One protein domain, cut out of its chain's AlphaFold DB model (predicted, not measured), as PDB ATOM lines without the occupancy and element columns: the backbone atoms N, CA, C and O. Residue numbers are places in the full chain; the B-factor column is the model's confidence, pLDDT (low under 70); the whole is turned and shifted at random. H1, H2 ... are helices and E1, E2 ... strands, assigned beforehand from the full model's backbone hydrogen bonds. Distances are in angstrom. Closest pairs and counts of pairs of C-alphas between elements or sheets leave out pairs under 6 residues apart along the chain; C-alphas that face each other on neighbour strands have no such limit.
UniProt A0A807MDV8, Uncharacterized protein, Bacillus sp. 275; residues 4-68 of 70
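Overview. This is residues 4 to 68 of the 70 residues of an uncharacterized protein of Bacillus sp. 275 (UniProt A0A807MDV8). A ribbon of two antiparallel strands, E1 and E2, runs along the length of an elongated model, with the helix H1 beside the end where E1 begins and E2 ends, and the one-turn helix H2 at the other end. Beyond that other end a long stretch without named elements, residues 26 to 56, makes loops; one part of it folds back beside E1 around residues 35 to 37. The printed part has 65 residues, with two named helices and two named strands in the order H1, E1, H2, E2; the class is mixed, helices and strands, and under half of the residues are in named elements. The whole is only just loose, close to compact, with a radius of gyration of the C-alphas of 13.2 A, and its C-alphas span 39 by 21 by 18 A.

Along the chain. H1 is residues 4 to 13, beginning at C-alpha 4 at (-16.479, -29.415, 17.014), and is 14.3 A long from first to last C-alpha. E1, the longest strand by residues, is residues 17 to 25 and 24.4 A long; it ends at C-alpha 25 at (-25.915, -42.922, -2.104). H2 is residues 57 to 60, 5.0 A long. E2 is residues 61 to 67, 18.7 A long, and ends at C-alpha 67 at (-29.852, -23.429, 10.040).

Arrangement. E1 and E2 are antiparallel neighbours, with 143 degrees between their directions. C-alphas 17 and 67 face each other at 4.7 A, and so do 23 and 61 at 4.4 A. N 20 and O 64 are within hydrogen-bond range at 2.8 A, as are N 62 and O 22 at 2.8 A. The closest C-alphas of H1 and E1 are those of Ser 12 and Glu 18, 5.8 A apart. H1 and E2 are near each other, with 5 pairs of C-alphas within 10 A. At the other end of the ribbon, the closest C-alphas of E1 and H2 are those of Tyr 24 and Asn 60, 5.5 A apart. H1 and H2 are apart. Two short pairings, both antiparallel, join residues 24 to 25 of E1 with residues 30 to 31, and residues 46 to 47 with residues 54 to 55. In H1 every O i to N i+4 pair is within hydrogen-bond range; H2 is too short for such a pair, and its 1 pair of O i and N i+3 is not within range.

Size, cuts and confidence. The two C-alphas farthest apart are those of Ser 14 and Glu 52, at 39.2 A. The printed part runs from 4 to 68 and has no cut. The links H1 to E1 and H2 to E2 are tight, and the link E1 to H2 is long, with 31 residues. The mean pLDDT of the printed part is 93.2, and no printed residue is under 70.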
ATOM      1  N   VAL A   4     -15.508 -29.726  18.067       93.69
ATOM      2  CA  VAL A   4     -16.479 -29.415  17.014       93.69
ATOM      3  C   VAL A   4     -17.889 -29.852  17.414       93.69
ATOM      4  O   VAL A   4     -18.819 -29.063  17.305       93.69
ATOM      5  N   TYR A   5     -18.053 -31.065  17.951       91.75
ATOM      6  CA  TYR A   5     -19.371 -31.544  18.382       91.75
ATOM      7  C   TYR A   5     -19.931 -30.729  19.542       91.75
ATOM      8  O   TYR A   5     -21.134 -30.516  19.603       91.75
ATOM      9  N   LYS A   6     -19.064 -30.243  20.436       94.75
ATOM     10  CA  LYS A   6     -19.500 -29.372  21.526       94.75
ATOM     11  C   LYS A   6     -20.044 -28.044  20.993       94.75
ATOM     12  O   LYS A   6     -21.119 -27.635  21.398       94.75
ATOM     13  N   ILE A   7     -19.338 -27.422  20.048       95.44
ATOM     14  CA  ILE A   7     -19.787 -26.176  19.411       95.44
ATOM     15  C   ILE A   7     -21.137 -26.379  18.710       95.44
ATOM     16  O   ILE A   7     -22.036 -25.562  18.869       95.44
ATOM     17  N   LEU A   8     -21.297 -27.474  17.962       94.94
ATOM     18  CA  LEU A   8     -22.552 -27.778  17.269       94.94
ATOM     19  C   LEU A   8     -23.721 -27.988  18.243       94.94
ATOM     20  O   LEU A   8     -24.818 -27.503  17.983       94.94
ATOM     21  N   GLU A   9     -23.480 -28.660  19.368       94.38
ATOM     22  CA  GLU A   9     -24.480 -28.859  20.423       94.38
ATOM     23  C   GLU A   9     -24.866 -27.540  21.108       94.38
ATOM     24  O   GLU A   9     -26.051 -27.270  21.305       94.38
ATOM     25  N   ASP A  10     -23.883 -26.691  21.423       95.69
ATOM     26  CA  ASP A  10     -24.111 -25.386  22.055       95.69
ATOM     27  C   ASP A  10     -24.951 -24.474  21.136       95.69
ATOM     28  O   ASP A  10     -25.905 -23.834  21.582       95.69
ATOM     29  N   ILE A  11     -24.652 -24.455  19.829       95.81
ATOM     30  CA  ILE A  11     -25.424 -23.685  18.842       95.81
ATOM     31  C   ILE A  11     -26.819 -24.297  18.643       95.81
ATOM     32  O   ILE A  11     -27.803 -23.559  18.571       95.81
ATOM     33  N   SER A  12     -26.943 -25.625  18.596       94.88
ATOM     34  CA  SER A  12     -28.256 -26.272  18.478       94.88
ATOM     35  C   SER A  12     -29.140 -25.979  19.691       94.88
ATOM     36  O   SER A  12     -30.300 -25.606  19.535       94.88
ATOM     37  N   SER A  13     -28.562 -25.988  20.895       95.38
ATOM     38  CA  SER A  13     -29.244 -25.616  22.143       95.38
ATOM     39  C   SER A  13     -29.715 -24.157  22.172       95.38
ATOM     40  O   SER A  13     -30.655 -23.831  22.892       95.38
ATOM     41  N   SER A  14     -29.087 -23.272  21.392       95.94
ATOM     42  CA  SER A  14     -29.531 -21.878  21.230       95.94
ATOM     43  C   SER A  14     -30.700 -21.705  20.250       95.94
ATOM     44  O   SER A  14     -31.223 -20.600  20.119       95.94
ATOM     45  N   GLY A  15     -31.124 -22.780  19.572       95.06
ATOM     46  CA  GLY A  15     -32.221 -22.773  18.600       95.06
ATOM     47  C   GLY A  15     -31.833 -22.296  17.197       95.06
ATOM     48  O   GLY A  15     -32.708 -22.121  16.358       95.06
ATOM     49  N   ILE A  16     -30.540 -22.088  16.930       96.69
ATOM     50  CA  ILE A  16     -30.039 -21.644  15.616       96.69
ATOM     51  C   ILE A  16     -29.889 -22.825  14.647       96.69
ATOM     52  O   ILE A  16     -30.146 -22.693  13.449       96.69
ATOM     53  N   LEU A  17     -29.472 -23.988  15.163       96.06
ATOM     54  CA  LEU A  17     -29.259 -25.204  14.378       96.06
ATOM     55  C   LEU A  17     -30.187 -26.333  14.817       96.06
ATOM     56  O   LEU A  17     -30.313 -26.622  16.005       96.06
ATOM     57  N   GLU A  18     -30.712 -27.068  13.845       95.62
ATOM     58  CA  GLU A  18     -31.395 -28.340  14.068       95.62
ATOM     59  C   GLU A  18     -30.598 -29.498  13.479       95.62
ATOM     60  O   GLU A  18     -30.231 -29.504  12.297       95.62
ATOM     61  N   ARG A  19     -30.368 -30.517  14.308       94.75
ATOM     62  CA  ARG A  19     -29.801 -31.786  13.864       94.75
ATOM     63  C   ARG A  19     -30.836 -32.541  13.035       94.75
ATOM     64  O   ARG A  19     -31.928 -32.825  13.513       94.75
ATOM     65  N   ASN A  20     -30.454 -32.903  11.822       95.81
ATOM     66  CA  ASN A  20     -31.246 -33.688  10.889       95.81
ATOM     67  C   ASN A  20     -30.390 -34.824  10.311       95.81
ATOM     68  O   ASN A  20     -29.195 -34.954  10.605       95.81
ATOM     69  N   TYR A  21     -31.025 -35.650   9.494       96.00
ATOM     70  CA  TYR A  21     -30.414 -36.738   8.755       96.00
ATOM     71  C   TYR A  21     -30.694 -36.569   7.271       96.00
ATOM     72  O   TYR A  21     -31.791 -36.174   6.885       96.00
ATOM     73  N   GLU A  22     -29.705 -36.899   6.458       95.44
ATOM     74  CA  GLU A  22     -29.820 -36.964   5.006       95.44
ATOM     75  C   GLU A  22     -29.250 -38.300   4.542       95.44
ATOM     76  O   GLU A  22     -28.229 -38.750   5.068       95.44
ATOM     77  N   VAL A  23     -29.900 -38.946   3.576       94.56
ATOM     78  CA  VAL A  23     -29.398 -40.210   3.035       94.56
ATOM     79  C   VAL A  23     -28.478 -39.927   1.853       94.56
ATOM     80  O   VAL A  23     -28.797 -39.143   0.960       94.56
ATOM     81  N   TYR A  24     -27.320 -40.579   1.850       94.62
ATOM     82  CA  TYR A  24     -26.309 -40.468   0.806       94.62
ATOM     83  C   TYR A  24     -26.178 -41.791   0.050       94.62
ATOM     84  O   TYR A  24     -26.044 -42.849   0.655       94.62
ATOM     85  N   CYS A  25     -26.171 -41.751  -1.279       94.06
ATOM     86  CA  CYS A  25     -25.915 -42.922  -2.104       94.06
ATOM     87  C   CYS A  25     -24.406 -43.084  -2.361       94.06
ATOM     88  O   CYS A  25     -23.829 -42.305  -3.127       94.06
ATOM     89  N   PRO A  26     -23.745 -44.123  -1.818       92.50
ATOM     90  CA  PRO A  26     -22.325 -44.351  -2.073       92.50
ATOM     91  C   PRO A  26     -22.031 -44.829  -3.500       92.50
ATOM     92  O   PRO A  26     -20.909 -44.650  -3.968       92.50
ATOM     93  N   SER A  27     -23.009 -45.414  -4.200       94.06
ATOM     94  CA  SER A  27     -22.817 -45.973  -5.546       94.06
ATOM     95  C   SER A  27     -22.621 -44.907  -6.622       94.06
ATOM     96  O   SER A  27     -21.824 -45.104  -7.536       94.06
ATOM     97  N   CYS A  28     -23.349 -43.792  -6.532       94.56
ATOM     98  CA  CYS A  28     -23.287 -42.699  -7.511       94.56
ATOM     99  C   CYS A  28     -22.870 -41.352  -6.900       94.56
ATOM    100  O   CYS A  28     -22.824 -40.349  -7.607       94.56
ATOM    101  N   SER A  29     -22.546 -41.330  -5.603       92.75
ATOM    102  CA  SER A  29     -22.191 -40.123  -4.849       92.75
ATOM    103  C   SER A  29     -23.271 -39.037  -4.853       92.75
ATOM    104  O   SER A  29     -22.966 -37.846  -4.837       92.75
ATOM    105  N   TRP A  30     -24.534 -39.460  -4.855       91.88
ATOM    106  CA  TRP A  30     -25.697 -38.578  -4.843       91.88
ATOM    107  C   TRP A  30     -26.258 -38.384  -3.435       91.88
ATOM    108  O   TRP A  30     -26.288 -39.318  -2.634       91.88
ATOM    109  N   TYR A  31     -26.742 -37.178  -3.149       85.69
ATOM    110  CA  TYR A  31     -27.450 -36.845  -1.915       85.69
ATOM    111  C   TYR A  31     -28.941 -36.747  -2.214       85.69
ATOM    112  O   TYR A  31     -29.315 -36.116  -3.200       85.69
ATOM    113  N   THR A  32     -29.798 -37.331  -1.374       83.75
ATOM    114  CA  THR A  32     -31.248 -37.273  -1.625       83.75
ATOM    115  C   THR A  32     -31.812 -35.855  -1.518       83.75
ATOM    116  O   THR A  32     -32.890 -35.593  -2.043       83.75
ATOM    117  N   GLY A  33     -31.133 -34.930  -0.825       85.88
ATOM    118  CA  GLY A  33     -31.625 -33.572  -0.577       85.88
ATOM    119  C   GLY A  33     -32.792 -33.509   0.414       85.88
ATOM    120  O   GLY A  33     -33.251 -32.419   0.766       85.88
ATOM    121  N   VAL A  34     -33.284 -34.662   0.878       90.19
ATOM    122  CA  VAL A  34     -34.384 -34.768   1.835       90.19
ATOM    123  C   VAL A  34     -33.812 -34.825   3.244       90.19
ATOM    124  O   VAL A  34     -32.968 -35.664   3.556       90.19
ATOM    125  N   LEU A  35     -34.305 -33.932   4.103       94.81
ATOM    126  CA  LEU A  35     -33.905 -33.846   5.502       94.81
ATOM    127  C   LEU A  35     -34.958 -34.484   6.407       94.81
ATOM    128  O   LEU A  35     -36.135 -34.126   6.347       94.81
ATOM    129  N   TYR A  36     -34.505 -35.373   7.283       95.31
ATOM    130  CA  TYR A  36     -35.324 -36.083   8.260       95.31
ATOM    131  C   TYR A  36     -34.916 -35.692   9.678       95.31
ATOM    132  O   TYR A  36     -33.728 -35.647   9.996       95.31
ATOM    133  N   SER A  37     -35.878 -35.441  10.564       94.69
ATOM    134  CA  SER A  37     -35.577 -35.039  11.946       94.69
ATOM    135  C   SER A  37     -35.109 -36.219  12.802       94.69
ATOM    136  O   SER A  37     -34.259 -36.069  13.683       94.69
ATOM    137  N   THR A  38     -35.622 -37.420  12.537       93.62
ATOM    138  CA  THR A  38     -35.218 -38.655  13.211       93.62
ATOM    139  C   THR A  38     -34.973 -39.780  12.211       93.62
ATOM    140  O   THR A  38     -35.543 -39.802  11.126       93.62
ATOM    141  N   LEU A  39     -34.169 -40.778  12.597       92.06
ATOM    142  CA  LEU A  39     -33.959 -41.975  11.769       92.06
ATOM    143  C   LEU A  39     -35.257 -42.753  11.496       92.06
ATOM    144  O   LEU A  39     -35.323 -43.477  10.516       92.06
ATOM    145  N   LYS A  40     -36.278 -42.618  12.357       92.88
ATOM    146  CA  LYS A  40     -37.581 -43.279  12.179       92.88
ATOM    147  C   LYS A  40     -38.432 -42.635  11.089       92.88
ATOM    148  O   LYS A  40     -39.384 -43.256  10.638       92.88
ATOM    149  N   ASP A  41     -38.112 -41.399  10.717       94.00
ATOM    150  CA  ASP A  41     -38.822 -40.685   9.658       94.00
ATOM    151  C   ASP A  41     -38.308 -41.096   8.269       94.00
ATOM    152  O   ASP A  41     -38.928 -40.763   7.261       94.00
ATOM    153  N   ILE A  42     -37.180 -41.817   8.214       92.81
ATOM    154  CA  ILE A  42     -36.607 -42.327   6.971       92.81
ATOM    155  C   ILE A  42     -37.354 -43.608   6.572       92.81
ATOM    156  O   ILE A  42     -37.516 -44.494   7.417       92.81
ATOM    157  N   PRO A  43     -37.804 -43.734   5.309       91.44
ATOM    158  CA  PRO A  43     -38.412 -44.962   4.809       91.44
ATOM    159  C   PRO A  43     -37.521 -46.191   5.038       91.44
ATOM    160  O   PRO A  43     -36.310 -46.131   4.825       91.44
ATOM    161  N   GLU A  44     -38.125 -47.313   5.445       85.69
ATOM    162  CA  GLU A  44     -37.397 -48.578   5.639       85.69
ATOM    163  C   GLU A  44     -36.808 -49.106   4.325       85.69
ATOM    164  O   GLU A  44     -35.698 -49.640   4.307       85.69
ATOM    165  N   GLU A  45     -37.543 -48.912   3.232       88.31
ATOM    166  CA  GLU A  45     -37.121 -49.213   1.871       88.31
ATOM    167  C   GLU A  45     -36.857 -47.896   1.144       88.31
ATOM    168  O   GLU A  45     -37.756 -47.069   0.976       88.31
ATOM    169  N   LEU A  46     -35.606 -47.692   0.737       90.56
ATOM    170  CA  LEU A  46     -35.177 -46.513   0.002       90.56
ATOM    171  C   LEU A  46     -34.406 -46.959  -1.238       90.56
ATOM    172  O   LEU A  46     -33.504 -47.792  -1.151       90.56
ATOM    173  N   GLU A  47     -34.727 -46.376  -2.383       92.31
ATOM    174  CA  GLU A  47     -33.953 -46.514  -3.614       92.31
ATOM    175  C   GLU A  47     -33.361 -45.156  -3.978       92.31
ATOM    176  O   GLU A  47     -33.924 -44.106  -3.672       92.31
ATOM    177  N   CYS A  48     -32.174 -45.163  -4.578       91.31
ATOM    178  CA  CYS A  48     -31.575 -43.938  -5.078       91.31
ATOM    179  C   CYS A  48     -32.303 -43.470  -6.342       91.31
ATOM    180  O   CYS A  48     -32.314 -44.197  -7.333       91.31
ATOM    181  N   ASP A  49     -32.793 -42.230  -6.338       89.88
ATOM    182  CA  ASP A  49     -33.502 -41.635  -7.482       89.88
ATOM    183  C   ASP A  49     -32.655 -41.548  -8.771       89.88
ATOM    184  O   ASP A  49     -33.204 -41.474  -9.865       89.88
ATOM    185  N   GLU A  50     -31.322 -41.577  -8.656       93.19
ATOM    186  CA  GLU A  50     -30.404 -41.414  -9.796       93.19
ATOM    187  C   GLU A  50     -29.885 -42.734 -10.378       93.19
ATOM    188  O   GLU A  50     -29.608 -42.827 -11.574       93.19
ATOM    189  N   CYS A  51     -29.680 -43.755  -9.543       94.12
ATOM    190  CA  CYS A  51     -29.036 -45.003  -9.971       94.12
ATOM    191  C   CYS A  51     -29.784 -46.270  -9.556       94.12
ATOM    192  O   CYS A  51     -29.230 -47.362  -9.692       94.12
ATOM    193  N   GLU A  52     -30.994 -46.121  -9.009       94.19
ATOM    194  CA  GLU A  52     -31.914 -47.205  -8.631       94.19
ATOM    195  C   GLU A  52     -31.309 -48.214  -7.636       94.19
ATOM    196  O   GLU A  52     -31.823 -49.307  -7.416       94.19
ATOM    197  N   THR A  53     -30.185 -47.866  -7.000       93.75
ATOM    198  CA  THR A  53     -29.564 -48.734  -5.999       93.75
ATOM    199  C   THR A  53     -30.393 -48.701  -4.723       93.75
ATOM    200  O   THR A  53     -30.667 -47.622  -4.200       93.75
ATOM    201  N   THR A  54     -30.721 -49.872  -4.179       93.94
ATOM    202  CA  THR A  54     -31.331 -49.996  -2.851       93.94
ATOM    203  C   THR A  54     -30.374 -49.497  -1.768       93.94
ATOM    204  O   THR A  54     -29.218 -49.919  -1.686       93.94
ATOM    205  N   LEU A  55     -30.862 -48.608  -0.910       92.25
ATOM    206  CA  LEU A  55     -30.106 -47.944   0.141       92.25
ATOM    207  C   LEU A  55     -30.568 -48.428   1.515       92.25
ATOM    208  O   LEU A  55     -31.738 -48.334   1.871       92.25
ATOM    209  N   ASN A  56     -29.619 -48.886   2.330       91.62
ATOM    210  CA  ASN A  56     -29.856 -49.098   3.754       91.62
ATOM    211  C   ASN A  56     -29.726 -47.757   4.488       91.62
ATOM    212  O   ASN A  56     -28.628 -47.203   4.554       91.62
ATOM    213  N   PHE A  57     -30.812 -47.226   5.046       89.94
ATOM    214  CA  PHE A  57     -30.765 -45.918   5.698       89.94
ATOM    215  C   PHE A  57     -29.881 -45.889   6.954       89.94
ATOM    216  O   PHE A  57     -29.322 -44.841   7.263       89.94
ATOM    217  N   LEU A  58     -29.703 -46.999   7.676       91.31
ATOM    218  CA  LEU A  58     -28.849 -47.029   8.870       91.31
ATOM    219  C   LEU A  58     -27.371 -46.864   8.514       91.31
ATOM    220  O   LEU A  58     -26.649 -46.174   9.230       91.31
ATOM    221  N   ASP A  59     -26.945 -47.458   7.401       92.75
ATOM    222  CA  ASP A  59     -25.553 -47.404   6.946       92.75
ATOM    223  C   ASP A  59     -25.243 -46.125   6.156       92.75
ATOM    224  O   ASP A  59     -24.107 -45.652   6.145       92.75
ATOM    225  N   ASN A  60     -26.258 -45.563   5.495       93.00
ATOM    226  CA  ASN A  60     -26.095 -44.500   4.503       93.00
ATOM    227  C   ASN A  60     -26.617 -43.126   4.959       93.00
ATOM    228  O   ASN A  60     -26.598 -42.175   4.178       93.00
ATOM    229  N   SER A  61     -27.087 -42.997   6.205       93.94
ATOM    230  CA  SER A  61     -27.517 -41.705   6.757       93.94
ATOM    231  C   SER A  61     -26.344 -40.888   7.286       93.94
ATOM    232  O   SER A  61     -25.535 -41.352   8.091       93.94
ATOM    233  N   LEU A  62     -26.316 -39.615   6.912       94.19
ATOM    234  CA  LEU A  62     -25.393 -38.611   7.419       94.19
ATOM    235  C   LEU A  62     -26.104 -37.709   8.421       94.19
ATOM    236  O   LEU A  62     -27.249 -37.318   8.218       94.19
ATOM    237  N   VAL A  63     -25.406 -37.341   9.495       94.06
ATOM    238  CA  VAL A  63     -25.872 -36.281  10.393       94.06
ATOM    239  C   VAL A  63     -25.543 -34.939   9.759       94.06
ATOM    240  O   VAL A  63     -24.374 -34.638   9.519       94.06
ATOM    241  N   VAL A  64     -26.567 -34.119   9.559       94.44
ATOM    242  CA  VAL A  64     -26.444 -32.765   9.017       94.44
ATOM    243  C   VAL A  64     -27.072 -31.759   9.979       94.44
ATOM    244  O   VAL A  64     -27.964 -32.094  10.757       94.44
ATOM    245  N   TYR A  65     -26.584 -30.521   9.957       94.50
ATOM    246  CA  TYR A  65     -27.117 -29.433  10.777       94.50
ATOM    247  C   TYR A  65     -27.733 -28.384   9.860       94.50
ATOM    248  O   TYR A  65     -27.038 -27.791   9.035       94.50
ATOM    249  N   LYS A  66     -29.039 -28.173  10.004       94.44
ATOM    250  CA  LYS A  66     -29.800 -27.175   9.251       94.44
ATOM    251  C   LYS A  66     -29.888 -25.890  10.068       94.44
ATOM    252  O   LYS A  66     -30.259 -25.942  11.237       94.44
ATOM    253  N   VAL A  67     -29.584 -24.750   9.452       95.44
ATOM    254  CA  VAL A  67     -29.852 -23.429  10.040       95.44
ATOM    255  C   VAL A  67     -31.352 -23.159   9.953       95.44
ATOM    256  O   VAL A  67     -31.934 -23.282   8.873       95.44
ATOM    257  N   VAL A  68     -31.985 -22.851  11.083       95.25
ATOM    258  CA  VAL A  68     -33.442 -22.617  11.169       95.25
ATOM    259  C   VAL A  68     -33.810 -21.229  11.685       95.25
ATOM    260  O   VAL A  68     -34.984 -20.862  11.669       95.25
TER     261      VAL A  68